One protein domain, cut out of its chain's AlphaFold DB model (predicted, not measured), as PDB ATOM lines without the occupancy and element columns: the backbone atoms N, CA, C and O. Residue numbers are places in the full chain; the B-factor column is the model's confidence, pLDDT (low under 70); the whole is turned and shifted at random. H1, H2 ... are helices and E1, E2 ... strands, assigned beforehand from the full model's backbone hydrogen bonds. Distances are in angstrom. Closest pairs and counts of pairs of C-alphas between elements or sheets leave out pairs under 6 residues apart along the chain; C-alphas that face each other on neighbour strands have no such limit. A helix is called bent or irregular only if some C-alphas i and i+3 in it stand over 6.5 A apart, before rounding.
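What this domain is: This is residues 32 to 77 and 85 to 151 of the 192 residues of an uncharacterized protein of Xylanimonas allomyrinae (UniProt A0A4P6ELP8). Two helical lobes stand at opposite ends with a small two-stranded sheet between them: H1, H2 and H3 pack together in one lobe, and the short helices H4 to H7 make a looser second one. The 113 printed residues hold seven named helices and two strands, in the order H1 H2 H3 E1 H4 E2 H5 H6 H7; the sheet, E1 = E2, is parallel, and the class is mostly helix. The whole is compact, with a radius of gyration of the C-alphas of 14.8 A and spans of 43 by 33 by 20 A.

How they stand to each other: Begin at H1, residues 32 to 45, which touches residues 54 to 62 of H2, residues 51 to 69, at a steep tilt of 57 degrees, opposite ways; the closest C-alphas, Phe 39 and Ala 58, are 5.6 A apart. H2 has a kink of 48 degrees near residue 63 and is irregular: C-alphas 65 and 68 are 7.7 A apart. H3, residues 87 to 95, touches both, closest at C-alphas Ile 42 and Val 93, 6.5 A, and Ala 61 and Val 94, 6.6 A. E1, residues 101 to 103, H4, residues 109 to 115, and E2, residues 121 to 123, form a strand-helix-strand unit, two parallel neighbour strands with a helix between them in the chain, with a right-handed crossover. Look for N 102 and O 121, 2.8 A apart, within hydrogen-bond range. H5, residues 127 to 131, and H6, residues 134 to 139, touch only at the corner, closest at C-alphas Phe 131 and Ala 137, 4.7 A. H7, residues 141 to 149, is close to but not clearly touching H4, with C-alphas Val 109 and Leu 143 closest at 5.8 A; H5 and H7 are near each other. H1 and H7 are apart. O i to N i+4 pairs are all within hydrogen-bond range in H3 to H7, but 9 of 10 in H1 and 12 of 15 in H2.

Where its parts are: Find C-alpha 32 at (343.107, 354.714, 281.626); from there H1 runs 20.5 A to Tyr 45. H2 spans 27.0 A, H3 11.7 A. H7 runs 12.0 A to C-alpha 149 at (347.036, 356.580, 249.189).

The domain as a whole: The C-alphas farthest apart, Ala 33 and Ile 135, are 45.6 A apart. Residues 78 to 84 are not printed; C-alphas 77 and 85 are 14.1 A apart across this cut, in the link from H2 to H3. The links printed whole are tight. Residues 105 to 106 have pLDDT under 70.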
ATOM      1  N   ASP A  32     344.163 355.695 281.381       92.81
ATOM      2  CA  ASP A  32     343.107 354.714 281.626       92.81
ATOM      3  C   ASP A  32     341.779 355.405 281.967       92.81
ATOM      4  O   ASP A  32     340.810 355.241 281.231       92.81
ATOM      5  N   ALA A  33     341.750 356.290 282.963       93.75
ATOM      6  CA  ALA A  33     340.567 357.028 283.378       93.75
ATOM      7  C   ALA A  33     340.051 357.938 282.256       93.75
ATOM      8  O   ALA A  33     338.851 358.200 282.148       93.75
ATOM      9  N   LEU A  34     340.935 358.459 281.399       94.44
ATOM     10  CA  LEU A  34     340.516 359.205 280.214       94.44
ATOM     11  C   LEU A  34     339.831 358.296 279.187       94.44
ATOM     12  O   LEU A  34     338.778 358.674 278.671       94.44
ATOM     13  N   LEU A  35     340.398 357.125 278.893       95.12
ATOM     14  CA  LEU A  35     339.801 356.160 277.968       95.12
ATOM     15  C   LEU A  35     338.478 355.601 278.501       95.12
ATOM     16  O   LEU A  35     337.539 355.456 277.722       95.12
ATOM     17  N   GLU A  36     338.365 355.376 279.809       95.56
ATOM     18  CA  GLU A  36     337.108 355.011 280.472       95.56
ATOM     19  C   GLU A  36     336.049 356.103 280.296       95.56
ATOM     20  O   GLU A  36     334.934 355.822 279.865       95.56
ATOM     21  N   ARG A  37     336.399 357.382 280.494       96.06
ATOM     22  CA  ARG A  37     335.456 358.486 280.235       96.06
ATOM     23  C   ARG A  37     335.019 358.559 278.774       96.06
ATOM     24  O   ARG A  37     333.856 358.849 278.499       96.06
ATOM     25  N   VAL A  38     335.933 358.329 277.831       96.94
ATOM     26  CA  VAL A  38     335.611 358.273 276.395       96.94
ATOM     27  C   VAL A  38     334.639 357.126 276.120       96.94
ATOM     28  O   VAL A  38     333.625 357.335 275.454       96.94
ATOM     29  N   PHE A  39     334.909 355.943 276.674       97.12
ATOM     30  CA  PHE A  39     334.025 354.785 276.598       97.12
ATOM     31  C   PHE A  39     332.627 355.118 277.134       97.12
ATOM     32  O   PHE A  39     331.639 354.918 276.425       97.12
ATOM     33  N   ASP A  40     332.535 355.697 278.331       97.19
ATOM     34  CA  ASP A  40     331.270 356.040 278.986       97.19
ATOM     35  C   ASP A  40     330.448 357.048 278.182       97.19
ATOM     36  O   ASP A  40     329.221 356.939 278.098       97.19
ATOM     37  N   VAL A  41     331.101 358.032 277.556       97.88
ATOM     38  CA  VAL A  41     330.426 358.982 276.662       97.88
ATOM     39  C   VAL A  41     329.825 358.254 275.462       97.88
ATOM     40  O   VAL A  41     328.669 358.500 275.117       97.88
ATOM     41  N   ILE A  42     330.565 357.336 274.839       98.06
ATOM     42  CA  ILE A  42     330.070 356.572 273.686       98.06
ATOM     43  C   ILE A  42     328.910 355.656 274.109       98.06
ATOM     44  O   ILE A  42     327.882 355.621 273.426       98.06
ATOM     45  N   ALA A  43     329.036 354.966 275.246       97.56
ATOM     46  CA  ALA A  43     328.016 354.078 275.806       97.56
ATOM     47  C   ALA A  43     326.737 354.815 276.223       97.56
ATOM     48  O   ALA A  43     325.640 354.276 276.104       97.56
ATOM     49  N   ARG A  44     326.845 356.075 276.652       97.56
ATOM     50  CA  ARG A  44     325.686 356.898 277.018       97.56
ATOM     51  C   ARG A  44     324.781 357.225 275.831       97.56
ATOM     52  O   ARG A  44     323.576 357.381 276.012       97.56
ATOM     53  N   TYR A  45     325.349 357.390 274.637       96.94
ATOM     54  CA  TYR A  45     324.626 357.923 273.476       96.94
ATOM     55  C   TYR A  45     324.443 356.930 272.329       96.94
ATOM     56  O   TYR A  45     323.811 357.282 271.328       96.94
ATOM     57  N   THR A  46     325.007 355.729 272.432       96.56
ATOM     58  CA  THR A  46     324.973 354.720 271.371       96.56
ATOM     59  C   THR A  46     324.756 353.330 271.959       96.56
ATOM     60  O   THR A  46     325.081 353.091 273.114       96.56
ATOM     61  N   VAL A  47     324.219 352.417 271.148       95.31
ATOM     62  CA  VAL A  47     324.143 350.988 271.466       95.31
ATOM     63  C   VAL A  47     325.027 350.254 270.468       95.31
ATOM     64  O   VAL A  47     324.779 350.320 269.265       95.31
ATOM     65  N   GLN A  48     326.065 349.584 270.960       95.38
ATOM     66  CA  GLN A  48     327.005 348.819 270.140       95.38
ATOM     67  C   GLN A  48     326.794 347.308 270.307       95.38
ATOM     68  O   GLN A  48     326.324 346.870 271.358       95.38
ATOM     69  N   PRO A  49     327.170 346.491 269.305       93.88
ATOM     70  CA  PRO A  49     326.925 345.046 269.328       93.88
ATOM     71  C   PRO A  49     327.728 344.292 270.397       93.88
ATOM     72  O   PRO A  49     327.416 343.142 270.695       93.88
ATOM     73  N   SER A  50     328.782 344.894 270.958       95.75
ATOM     74  CA  SER A  50     329.590 344.287 272.016       95.75
ATOM     75  C   SER A  50     330.407 345.325 272.787       95.75
ATOM     76  O   SER A  50     330.638 346.437 272.307       95.75
ATOM     77  N   ALA A  51     330.929 344.931 273.953       95.19
ATOM     78  CA  ALA A  51     331.919 345.717 274.694       95.19
ATOM     79  C   ALA A  51     333.169 346.026 273.844       95.19
ATOM     80  O   ALA A  51     333.697 347.134 273.891       95.19
ATOM     81  N   HIS A  52     333.601 345.080 273.003       96.69
ATOM     82  CA  HIS A  52     334.750 345.267 272.112       96.69
ATOM     83  C   HIS A  52     334.522 346.359 271.065       96.69
ATOM     84  O   HIS A  52     335.466 347.062 270.714       96.69
ATOM     85  N   ALA A  53     333.285 346.539 270.592       96.38
ATOM     86  CA  ALA A  53     332.964 347.626 269.675       96.38
ATOM     87  C   ALA A  53     333.149 348.992 270.353       96.38
ATOM     88  O   ALA A  53     333.788 349.865 269.777       96.38
ATOM     89  N   TYR A  54     332.705 349.159 271.603       97.38
ATOM     90  CA  TYR A  54     332.974 350.385 272.363       97.38
ATOM     91  C   TYR A  54     334.473 350.637 272.564       97.38
ATOM     92  O   TYR A  54     334.937 351.756 272.348       97.38
ATOM     93  N   VAL A  55     335.242 349.598 272.909       97.19
ATOM     94  CA  VAL A  55     336.704 349.700 273.046       97.19
ATOM     95  C   VAL A  55     337.347 350.134 271.728       97.19
ATOM     96  O   VAL A  55     338.168 351.048 271.722       97.19
ATOM     97  N   ALA A  56     336.951 349.541 270.600       97.25
ATOM     98  CA  ALA A  56     337.469 349.913 269.285       97.25
ATOM     99  C   ALA A  56     337.179 351.384 268.942       97.25
ATOM    100  O   ALA A  56     338.065 352.076 268.445       97.25
ATOM    101  N   LEU A  57     335.976 351.882 269.248       97.88
ATOM    102  CA  LEU A  57     335.614 353.289 269.052       97.88
ATOM    103  C   LEU A  57     336.460 354.229 269.924       97.88
ATOM    104  O   LEU A  57     336.968 355.234 269.425       97.88
ATOM    105  N   ALA A  58     336.648 353.892 271.204       97.75
ATOM    106  CA  ALA A  58     337.445 354.689 272.133       97.75
ATOM    107  C   ALA A  58     338.927 354.739 271.726       97.75
ATOM    108  O   ALA A  58     339.529 355.814 271.676       97.75
ATOM    109  N   LEU A  59     339.503 353.588 271.361       97.00
ATOM    110  CA  LEU A  59     340.880 353.501 270.873       97.00
ATOM    111  C   LEU A  59     341.060 354.216 269.536       97.00
ATOM    112  O   LEU A  59     342.091 354.849 269.329       97.00
ATOM    113  N   TYR A  60     340.069 354.162 268.644       97.81
ATOM    114  CA  TYR A  60     340.112 354.915 267.397       97.81
ATOM    115  C   TYR A  60     340.128 356.423 267.662       97.81
ATOM    116  O   TYR A  60     340.978 357.123 267.117       97.81
ATOM    117  N   ALA A  61     339.260 356.926 268.547       97.69
ATOM    118  CA  ALA A  61     339.272 358.335 268.937       97.69
ATOM    119  C   ALA A  61     340.646 358.746 269.493       97.69
ATOM    120  O   ALA A  61     341.235 359.710 269.003       97.69
ATOM    121  N   ALA A  62     341.216 357.971 270.421       96.06
ATOM    122  CA  ALA A  62     342.555 358.218 270.957       96.06
ATOM    123  C   ALA A  62     343.647 358.186 269.873       96.06
ATOM    124  O   ALA A  62     344.493 359.082 269.820       96.06
ATOM    125  N   TYR A  63     343.589 357.205 268.967       96.19
ATOM    126  CA  TYR A  63     344.500 357.090 267.832       96.19
ATOM    127  C   TYR A  63     344.524 358.376 267.005       96.19
ATOM    128  O   TYR A  63     345.606 358.840 266.659       96.19
ATOM    129  N   THR A  64     343.374 358.999 266.723       96.25
ATOM    130  CA  THR A  64     343.344 360.202 265.870       96.25
ATOM    131  C   THR A  64     344.145 361.376 266.441       96.25
ATOM    132  O   THR A  64     344.737 362.128 265.671       96.25
ATOM    133  N   HIS A  65     344.244 361.503 267.770       94.50
ATOM    134  CA  HIS A  65     345.073 362.527 268.428       94.50
ATOM    135  C   HIS A  65     346.569 362.210 268.373       94.50
ATOM    136  O   HIS A  65     347.394 363.117 268.441       94.50
ATOM    137  N   ALA A  66     346.922 360.935 268.216       92.56
ATOM    138  CA  ALA A  66     348.294 360.452 268.108       92.56
ATOM    139  C   ALA A  66     348.671 360.031 266.675       92.56
ATOM    140  O   ALA A  66     349.769 359.528 266.456       92.56
ATOM    141  N   ALA A  67     347.812 360.252 265.675       91.06
ATOM    142  CA  ALA A  67     348.009 359.745 264.315       91.06
ATOM    143  C   ALA A  67     349.360 360.175 263.715       91.06
ATOM    144  O   ALA A  67     349.957 359.444 262.928       91.06
ATOM    145  N   GLY A  68     349.885 361.334 264.131       87.81
ATOM    146  CA  GLY A  68     351.199 361.859 263.754       87.81
ATOM    147  C   GLY A  68     352.386 360.929 264.039       87.81
ATOM    148  O   GLY A  68     353.369 361.009 263.306       87.81
ATOM    149  N   VAL A  69     352.294 360.028 265.026       90.88
ATOM    150  CA  VAL A  69     353.392 359.115 265.403       90.88
ATOM    151  C   VAL A  69     353.311 357.733 264.747       90.88
ATOM    152  O   VAL A  69     354.225 356.930 264.912       90.88
ATOM    153  N   PHE A  70     352.245 357.443 263.995       89.50
ATOM    154  CA  PHE A  70     352.050 356.154 263.325       89.50
ATOM    155  C   PHE A  70     352.341 356.237 261.824       89.50
ATOM    156  O   PHE A  70     352.070 357.248 261.173       89.50
ATOM    157  N   ASP A  71     352.838 355.144 261.248       90.19
ATOM    158  CA  ASP A  71     353.073 355.046 259.802       90.19
ATOM    159  C   ASP A  71     351.795 354.722 259.010       90.19
ATOM    160  O   ASP A  71     351.747 354.965 257.806       90.19
ATOM    161  N   TYR A  72     350.748 354.223 259.675       91.69
ATOM    162  CA  TYR A  72     349.505 353.790 259.037       91.69
ATOM    163  C   TYR A  72     348.276 354.473 259.633       91.69
ATOM    164  O   TYR A  72     348.202 354.682 260.848       91.69
ATOM    165  N   ALA A  73     347.303 354.758 258.770       91.94
ATOM    166  CA  ALA A  73     345.989 355.297 259.095       91.94
ATOM    167  C   ALA A  73     344.916 354.195 258.997       91.94
ATOM    168  O   ALA A  73     344.419 353.917 257.897       91.94
ATOM    169  N   PRO A  74     344.555 353.526 260.114       93.19
ATOM    170  CA  PRO A  74     343.459 352.571 260.114       93.19
ATOM    171  C   PRO A  74     342.150 353.277 259.751       93.19
ATOM    172  O   PRO A  74     341.941 354.446 260.068       93.19
ATOM    173  N   ARG A  75     341.246 352.548 259.092       92.50
ATOM    174  CA  ARG A  75     339.904 353.033 258.752       92.50
ATOM    175  C   ARG A  75     338.896 352.341 259.648       92.50
ATOM    176  O   ARG A  75     338.803 351.116 259.630       92.50
ATOM    177  N   LEU A  76     338.141 353.125 260.404       94.25
ATOM    178  CA  LEU A  76     337.017 352.619 261.176       94.25
ATOM    179  C   LEU A  76     335.766 352.611 260.297       94.25
ATOM    180  O   LEU A  76     335.313 353.660 259.843       94.25
ATOM    181  N   LEU A  77     335.211 351.424 260.065       92.56
ATOM    182  CA  LEU A  77     334.010 351.240 259.262       92.56
ATOM    183  C   LEU A  77     332.825 350.867 260.156       92.56
ATOM    184  O   LEU A  77     332.846 349.839 260.831       92.56
ATOM    185  N   SER A  85     319.838 352.077 262.118       86.88
ATOM    186  CA  SER A  85     320.489 351.340 263.213       86.88
ATOM    187  C   SER A  85     321.440 352.180 264.093       86.88
ATOM    188  O   SER A  85     322.345 351.629 264.711       86.88
ATOM    189  N   GLY A  86     321.351 353.514 264.073       90.88
ATOM    190  CA  GLY A  86     322.222 354.392 264.871       90.88
ATOM    191  C   GLY A  86     323.656 354.607 264.352       90.88
ATOM    192  O   GLY A  86     324.479 355.155 265.085       90.88
ATOM    193  N   LYS A  87     323.976 354.232 263.100       92.06
ATOM    194  CA  LYS A  87     325.314 354.440 262.494       92.06
ATOM    195  C   LYS A  87     325.732 355.914 262.484       92.06
ATOM    196  O   LYS A  87     326.769 356.249 263.045       92.06
ATOM    197  N   THR A  88     324.893 356.790 261.929       91.69
ATOM    198  CA  THR A  88     325.149 358.240 261.876       91.69
ATOM    199  C   THR A  88     325.307 358.824 263.277       91.69
ATOM    200  O   THR A  88     326.264 359.543 263.537       91.69
ATOM    201  N   ARG A  89     324.467 358.405 264.235       94.19
ATOM    202  CA  ARG A  89     324.601 358.825 265.638       94.19
ATOM    203  C   ARG A  89     325.933 358.393 266.254       94.19
ATOM    204  O   ARG A  89     326.569 359.170 266.956       94.19
ATOM    205  N   THR A  90     326.362 357.163 265.989       95.75
ATOM    206  CA  THR A  90     327.664 356.663 266.450       95.75
ATOM    207  C   THR A  90     328.801 357.484 265.846       95.75
ATOM    208  O   THR A  90     329.701 357.906 266.568       95.75
ATOM    209  N   MET A  91     328.727 357.772 264.547       95.25
ATOM    210  CA  MET A  91     329.699 358.600 263.838       95.25
ATOM    211  C   MET A  91     329.765 360.032 264.393       95.25
ATOM    212  O   MET A  91     330.858 360.553 264.580       95.25
ATOM    213  N   GLU A  92     328.628 360.654 264.711       94.62
ATOM    214  CA  GLU A  92     328.562 361.978 265.349       94.62
ATOM    215  C   GLU A  92     329.235 361.992 266.724       94.62
ATOM    216  O   GLU A  92     330.050 362.870 267.015       94.62
ATOM    217  N   VAL A  93     328.896 361.027 267.584       97.00
ATOM    218  CA  VAL A  93     329.423 360.954 268.954       97.00
ATOM    219  C   VAL A  93     330.930 360.721 268.928       97.00
ATOM    220  O   VAL A  93     331.675 361.474 269.547       97.00
ATOM    221  N   VAL A  94     331.386 359.720 268.174       97.38
ATOM    222  CA  VAL A  94     332.811 359.372 268.081       97.38
ATOM    223  C   VAL A  94     333.589 360.463 267.352       97.38
ATOM    224  O   VAL A  94     334.676 360.827 267.786       97.38
ATOM    225  N   GLY A  95     333.023 361.052 266.297       96.12
ATOM    226  CA  GLY A  95     333.657 362.129 265.543       96.12
ATOM    227  C   GLY A  95     333.986 363.345 266.396       96.12
ATOM    228  O   GLY A  95     335.078 363.884 266.270       96.12
ATOM    229  N   ASN A  96     333.110 363.723 267.330       96.31
ATOM    230  CA  ASN A  96     333.381 364.818 268.268       96.31
ATOM    231  C   ASN A  96     334.477 364.504 269.302       96.31
ATOM    232  O   ASN A  96     334.976 365.417 269.953       96.31
ATOM    233  N   LEU A  97     334.853 363.234 269.461       97.31
ATOM    234  CA  LEU A  97     335.956 362.801 270.324       97.31
ATOM    235  C   LEU A  97     337.278 362.680 269.550       97.31
ATOM    236  O   LEU A  97     338.344 362.615 270.165       97.31
ATOM    237  N   CYS A  98     337.227 362.662 268.216       97.44
ATOM    238  CA  CYS A  98     338.394 362.567 267.347       97.44
ATOM    239  C   CYS A  98     339.134 363.905 267.193       97.44
ATOM    240  O   CYS A  98     338.599 364.991 267.419       97.44
ATOM    241  N   HIS A  99     340.379 363.828 266.736       96.06
ATOM    242  CA  HIS A  99     341.193 364.987 266.397       96.06
ATOM    243  C   HIS A  99     340.703 365.666 265.112       96.06
ATOM    244  O   HIS A  99     340.619 365.022 264.061       96.06
ATOM    245  N   ALA A 100     340.421 366.972 265.206       94.56
ATOM    246  CA  ALA A 100     340.042 367.849 264.094       94.56
ATOM    247  C   ALA A 100     339.065 367.185 263.093       94.56
ATOM    248  O   ALA A 100     339.417 366.990 261.924       94.56
ATOM    249  N   PRO A 101     337.861 366.779 263.543       95.25
ATOM    250  CA  PRO A 101     336.932 366.035 262.708       95.25
ATOM    251  C   PRO A 101     336.412 366.886 261.544       95.25
ATOM    252  O   PRO A 101     336.080 368.062 261.699       95.25
ATOM    253  N   LEU A 102     336.306 366.263 260.375       93.00
ATOM    254  CA  LEU A 102     335.689 366.808 259.174       93.00
ATOM    255  C   LEU A 102     334.554 365.877 258.745       93.00
ATOM    256  O   LEU A 102     334.799 364.811 258.181       93.00
ATOM    257  N   PHE A 103     333.316 366.295 258.999       90.56
ATOM    258  CA  PHE A 103     332.125 365.591 258.528       90.56
ATOM    259  C   PHE A 103     331.909 365.884 257.041       90.56
ATOM    260  O   PHE A 103     331.540 366.992 256.653       90.56
ATOM    261  N   ALA A 104     332.167 364.885 256.203       84.25
ATOM    262  CA  ALA A 104     332.116 364.974 254.754       84.25
ATOM    263  C   ALA A 104     330.810 364.373 254.214       84.25
ATOM    264  O   ALA A 104     330.822 363.362 253.513       84.25
ATOM    265  N   ALA A 105     329.677 365.007 254.520       69.69
ATOM    266  CA  ALA A 105     328.413 364.695 253.857       69.69
ATOM    267  C   ALA A 105     328.437 365.303 252.441       69.69
ATOM    268  O   ALA A 105     328.362 366.521 252.287       69.69
ATOM    269  N   ASN A 106     328.583 364.473 251.405       67.62
ATOM    270  CA  ASN A 106     328.585 364.888 249.991       67.62
ATOM    271  C   ASN A 106     329.734 365.832 249.563       67.62
ATOM    272  O   ASN A 106     329.584 366.630 248.636       67.62
ATOM    273  N   ALA A 107     330.900 365.758 250.214       73.69
ATOM    274  CA  ALA A 107     332.053 366.570 249.822       73.69
ATOM    275  C   ALA A 107     332.651 366.091 248.486       73.69
ATOM    276  O   ALA A 107     332.963 364.913 248.316       73.69
ATOM    277  N   THR A 108     332.871 367.014 247.543       81.44
ATOM    278  CA  THR A 108     333.583 366.686 246.297       81.44
ATOM    279  C   THR A 108     335.042 366.334 246.585       81.44
ATOM    280  O   THR A 108     335.654 366.884 247.505       81.44
ATOM    281  N   VAL A 109     335.643 365.483 245.751       81.75
ATOM    282  CA  VAL A 109     337.067 365.117 245.851       81.75
ATOM    283  C   VAL A 109     337.961 366.360 245.891       81.75
ATOM    284  O   VAL A 109     338.844 366.482 246.738       81.75
ATOM    285  N   ALA A 110     337.684 367.340 245.029       81.81
ATOM    286  CA  ALA A 110     338.422 368.597 244.993       81.81
ATOM    287  C   ALA A 110     338.302 369.404 246.299       81.81
ATOM    288  O   ALA A 110     339.281 370.021 246.721       81.81
ATOM    289  N   ALA A 111     337.123 369.413 246.934       84.12
ATOM    290  CA  ALA A 111     336.932 370.048 248.235       84.12
ATOM    291  C   ALA A 111     337.712 369.311 249.330       84.12
ATOM    292  O   ALA A 111     338.463 369.959 250.053       84.12
ATOM    293  N   LEU A 112     337.628 367.978 249.374       85.88
ATOM    294  CA  LEU A 112     338.372 367.151 250.328       85.88
ATOM    295  C   LEU A 112     339.873 367.410 250.243       85.88
ATOM    296  O   LEU A 112     340.494 367.708 251.254       85.88
ATOM    297  N   PHE A 113     340.454 367.403 249.044       81.94
ATOM    298  CA  PHE A 113     341.878 367.693 248.898       81.94
ATOM    299  C   PHE A 113     342.288 369.060 249.452       81.94
ATOM    300  O   PHE A 113     343.385 369.191 249.980       81.94
ATOM    301  N   ARG A 114     341.452 370.092 249.283       82.31
ATOM    302  CA  ARG A 114     341.747 371.430 249.818       82.31
ATOM    303  C   ARG A 114     341.617 371.469 251.337       82.31
ATOM    304  O   ARG A 114     342.382 372.169 251.977       82.31
ATOM    305  N   SER A 115     340.673 370.716 251.894       84.88
ATOM    306  CA  SER A 115     340.462 370.611 253.341       84.88
ATOM    307  C   SER A 115     341.505 369.750 254.059       84.88
ATOM    308  O   SER A 115     341.582 369.803 255.281       84.88
ATOM    309  N   LEU A 116     342.282 368.955 253.321       85.19
ATOM    310  CA  LEU A 116     343.345 368.084 253.833       85.19
ATOM    311  C   LEU A 116     344.737 368.741 253.793       85.19
ATOM    312  O   LEU A 116     345.752 368.048 253.829       85.19
ATOM    313  N   ASP A 117     344.789 370.072 253.720       80.69
ATOM    314  CA  ASP A 117     346.011 370.863 253.925       80.69
ATOM    315  C   ASP A 117     346.594 370.688 255.337       80.69
ATOM    316  O   ASP A 117     347.797 370.790 255.559       80.69
ATOM    317  N   THR A 118     345.709 370.392 256.280       80.88
ATOM    318  CA  THR A 118     345.951 370.197 257.696       80.88
ATOM    319  C   THR A 118     345.433 368.816 258.091       80.88
ATOM    320  O   THR A 118     344.379 368.393 257.605       80.88
ATOM    321  N   PRO A 119     346.145 368.075 258.952       83.50
ATOM    322  CA  PRO A 119     345.722 366.715 259.284       83.50
ATOM    323  C   PRO A 119     344.457 366.678 260.127       83.50
ATOM    324  O   PRO A 119     344.293 367.426 261.089       83.50
ATOM    325  N   ARG A 120     343.537 365.820 259.694       90.81
ATOM    326  CA  ARG A 120     342.146 365.781 260.138       90.81
ATOM    327  C   ARG A 120     341.634 364.356 260.116       90.81
ATOM    328  O   ARG A 120     342.055 363.546 259.291       90.81
ATOM    329  N   THR A 121     340.655 364.090 260.966       94.44
ATOM    330  CA  THR A 121     339.852 362.870 260.871       94.44
ATOM    331  C   THR A 121     338.703 363.124 259.909       94.44
ATOM    332  O   THR A 121     337.844 363.949 260.201       94.44
ATOM    333  N   VAL A 122     338.661 362.441 258.765       93.12
ATOM    334  CA  VAL A 122     337.544 362.572 257.815       93.12
ATOM    335  C   VAL A 122     336.480 361.529 258.124       93.12
ATOM    336  O   VAL A 122     336.782 360.341 258.219       93.12
ATOM    337  N   LEU A 123     335.233 361.976 258.260       93.31
ATOM    338  CA  LEU A 123     334.073 361.133 258.516       93.31
ATOM    339  C   LEU A 123     333.167 361.152 257.288       93.31
ATOM    340  O   LEU A 123     332.619 362.196 256.937       93.31
ATOM    341  N   PHE A 124     333.033 360.000 256.636       89.56
ATOM    342  CA  PHE A 124     332.161 359.823 255.479       89.56
ATOM    343  C   PHE A 124     330.815 359.267 255.933       89.56
ATOM    344  O   PHE A 124     330.743 358.113 256.362       89.56
ATOM    345  N   ASP A 125     329.762 360.077 255.817       86.44
ATOM    346  CA  ASP A 125     328.400 359.558 255.939       86.44
ATOM    347  C   ASP A 125     328.000 358.832 254.653       86.44
ATOM    348  O   ASP A 125     328.507 359.151 253.576       86.44
ATOM    349  N   GLU A 126     327.098 357.857 254.765       82.44
ATOM    350  CA  GLU A 126     326.564 357.110 253.617       82.44
ATOM    351  C   GLU A 126     327.652 356.530 252.688       82.44
ATOM    352  O   GLU A 126     327.514 356.507 251.465       82.44
ATOM    353  N   ALA A 127     328.764 356.042 253.247       81.38
ATOM    354  CA  ALA A 127     329.877 355.495 252.464       81.38
ATOM    355  C   ALA A 127     329.466 354.320 251.549       81.38
ATOM    356  O   ALA A 127     330.096 354.075 250.521       81.38
ATOM    357  N   ASP A 128     328.388 353.610 251.877       79.62
ATOM    358  CA  ASP A 128     327.759 352.588 251.040       79.62
ATOM    359  C   ASP A 128     327.130 353.167 249.762       79.62
ATOM    360  O   ASP A 128     327.097 352.512 248.719       79.62
ATOM    361  N   THR A 129     326.683 354.419 249.779       79.69
ATOM    362  CA  THR A 129     326.185 355.082 248.570       79.69
ATOM    363  C   THR A 129     327.309 355.405 247.588       79.69
ATOM    364  O   THR A 129     327.055 355.355 246.381       79.69
ATOM    365  N   ILE A 130     328.525 355.634 248.099       78.12
ATOM    366  CA  ILE A 130     329.740 355.986 247.350       78.12
ATOM    367  C   ILE A 130     330.500 354.728 246.892       78.12
ATOM    368  O   ILE A 130     330.920 354.638 245.741       78.12
ATOM    369  N   PHE A 131     330.650 353.732 247.771       81.44
ATOM    370  CA  PHE A 131     331.507 352.555 247.553       81.44
ATOM    371  C   PHE A 131     330.770 351.209 247.592       81.44
ATOM    372  O   PHE A 131     331.399 350.167 247.424       81.44
ATOM    373  N   GLY A 132     329.453 351.185 247.817       78.81
ATOM    374  CA  GLY A 132     328.707 349.947 248.088       78.81
ATOM    375  C   GLY A 132     328.557 348.986 246.907       78.81
ATOM    376  O   GLY A 132     328.139 347.849 247.105       78.81
ATOM    377  N   THR A 133     328.902 349.397 245.684       85.25
ATOM    378  CA  THR A 133     328.996 348.489 244.529       85.25
ATOM    379  C   THR A 133     330.269 348.756 243.741       85.25
ATOM    380  O   THR A 133     330.797 349.868 243.755       85.25
ATOM    381  N   LYS A 134     330.741 347.745 243.000       82.69
ATOM    382  CA  LYS A 134     331.920 347.875 242.133       82.69
ATOM    383  C   LYS A 134     331.769 349.025 241.128       82.69
ATOM    384  O   LYS A 134     332.659 349.854 241.032       82.69
ATOM    385  N   ILE A 135     330.601 349.125 240.486       82.88
ATOM    386  CA  ILE A 135     330.282 350.187 239.516       82.88
ATOM    387  C   ILE A 135     330.387 351.575 240.165       82.88
ATOM    388  O   ILE A 135     330.996 352.481 239.607       82.88
ATOM    389  N   LYS A 136     329.829 351.750 241.369       82.12
ATOM    390  CA  LYS A 136     329.902 353.025 242.097       82.12
ATOM    391  C   LYS A 136     331.330 353.362 242.526       82.12
ATOM    392  O   LYS A 136     331.739 354.514 242.432       82.12
ATOM    393  N   ALA A 137     332.097 352.364 242.957       79.50
ATOM    394  CA  ALA A 137     333.495 352.548 243.323       79.50
ATOM    395  C   ALA A 137     334.372 352.932 242.115       79.50
ATOM    396  O   ALA A 137     335.271 353.755 242.269       79.50
ATOM    397  N   GLU A 138     334.096 352.380 240.928       83.62
ATOM    398  CA  GLU A 138     334.745 352.752 239.659       83.62
ATOM    399  C   GLU A 138     334.381 354.188 239.241       83.62
ATOM    400  O   GLU A 138     335.246 354.970 238.862       83.62
ATOM    401  N   GLN A 139     333.121 354.599 239.417       85.00
ATOM    402  CA  GLN A 139     332.697 355.989 239.181       85.00
ATOM    403  C   GLN A 139     333.357 357.005 240.130       85.00
ATOM    404  O   GLN A 139     333.394 358.195 239.826       85.00
ATOM    405  N   ASN A 140     333.875 356.547 241.273       84.19
ATOM    406  CA  ASN A 140     334.532 357.365 242.293       84.19
ATOM    407  C   ASN A 140     336.033 357.037 242.409       84.19
ATOM    408  O   ASN A 140     336.601 357.073 243.505       84.19
ATOM    409  N   GLU A 141     336.682 356.708 241.290       84.94
ATOM    410  CA  GLU A 141     338.091 356.298 241.245       84.94
ATOM    411  C   GLU A 141     339.048 357.298 241.898       84.94
ATOM    412  O   GLU A 141     339.899 356.881 242.683       84.94
ATOM    413  N   ASP A 142     338.868 358.599 241.664       84.19
ATOM    414  CA  ASP A 142     339.715 359.634 242.265       84.19
ATOM    415  C   ASP A 142     339.608 359.648 243.796       84.19
ATOM    416  O   ASP A 142     340.612 359.748 244.505       84.19
ATOM    417  N   LEU A 143     338.386 359.506 244.327       84.94
ATOM    418  CA  LEU A 143     338.158 359.440 245.769       84.94
ATOM    419  C   LEU A 143     338.754 358.158 246.354       84.94
ATOM    420  O   LEU A 143     339.376 358.187 247.415       84.94
ATOM    421  N   ARG A 144     338.594 357.031 245.656       85.12
ATOM    422  CA  ARG A 144     339.179 355.745 246.047       85.12
ATOM    423  C   ARG A 144     340.705 355.814 246.058       85.12
ATOM    424  O   ARG A 144     341.326 355.325 246.998       85.12
ATOM    425  N   GLY A 145     341.302 356.442 245.047       85.88
ATOM    426  CA  GLY A 145     342.737 356.689 244.951       85.88
ATOM    427  C   GLY A 145     343.243 357.545 246.109       85.88
ATOM    428  O   GLY A 145     344.188 357.147 246.789       85.88
ATOM    429  N   LEU A 146     342.558 358.657 246.398       86.31
ATOM    430  CA  LEU A 146     342.849 359.521 247.546       86.31
ATOM    431  C   LEU A 146     342.795 358.744 248.864       86.31
ATOM    432  O   LEU A 146     343.743 358.789 249.647       86.31
ATOM    433  N   ILE A 147     341.702 358.015 249.103       86.88
ATOM    434  CA  ILE A 147     341.536 357.235 250.326       86.88
ATOM    435  C   ILE A 147     342.661 356.213 250.434       86.88
ATOM    436  O   ILE A 147     343.312 356.184 251.471       86.88
ATOM    437  N   ASN A 148     342.927 355.414 249.400       86.56
ATOM    438  CA  ASN A 148     343.936 354.352 249.434       86.56
ATOM    439  C   ASN A 148     345.350 354.880 249.678       86.56
ATOM    440  O   ASN A 148     346.055 354.347 250.533       86.56
ATOM    441  N   ALA A 149     345.742 355.945 248.984       86.25
ATOM    442  CA  ALA A 149     347.036 356.580 249.189       86.25
ATOM    443  C   ALA A 149     347.184 357.149 250.607       86.25
ATOM    444  O   ALA A 149     348.258 357.085 251.189       86.25
ATOM    445  N   GLY A 150     346.095 357.617 251.219       87.12
ATOM    446  CA  GLY A 150     346.093 358.048 252.616       87.12
ATOM    447  C   GLY A 150     346.302 356.926 253.646       87.12
ATOM    448  O   GLY A 150     346.314 357.222 254.835       87.12
ATOM    449  N   PHE A 151     346.439 355.650 253.246       88.94
ATOM    450  CA  PHE A 151     346.650 354.546 254.194       88.94
ATOM    451  C   PHE A 151     348.017 354.587 254.879       88.94
ATOM    452  O   PHE A 151     348.100 354.291 256.068       88.94
TER     453      PHE A 151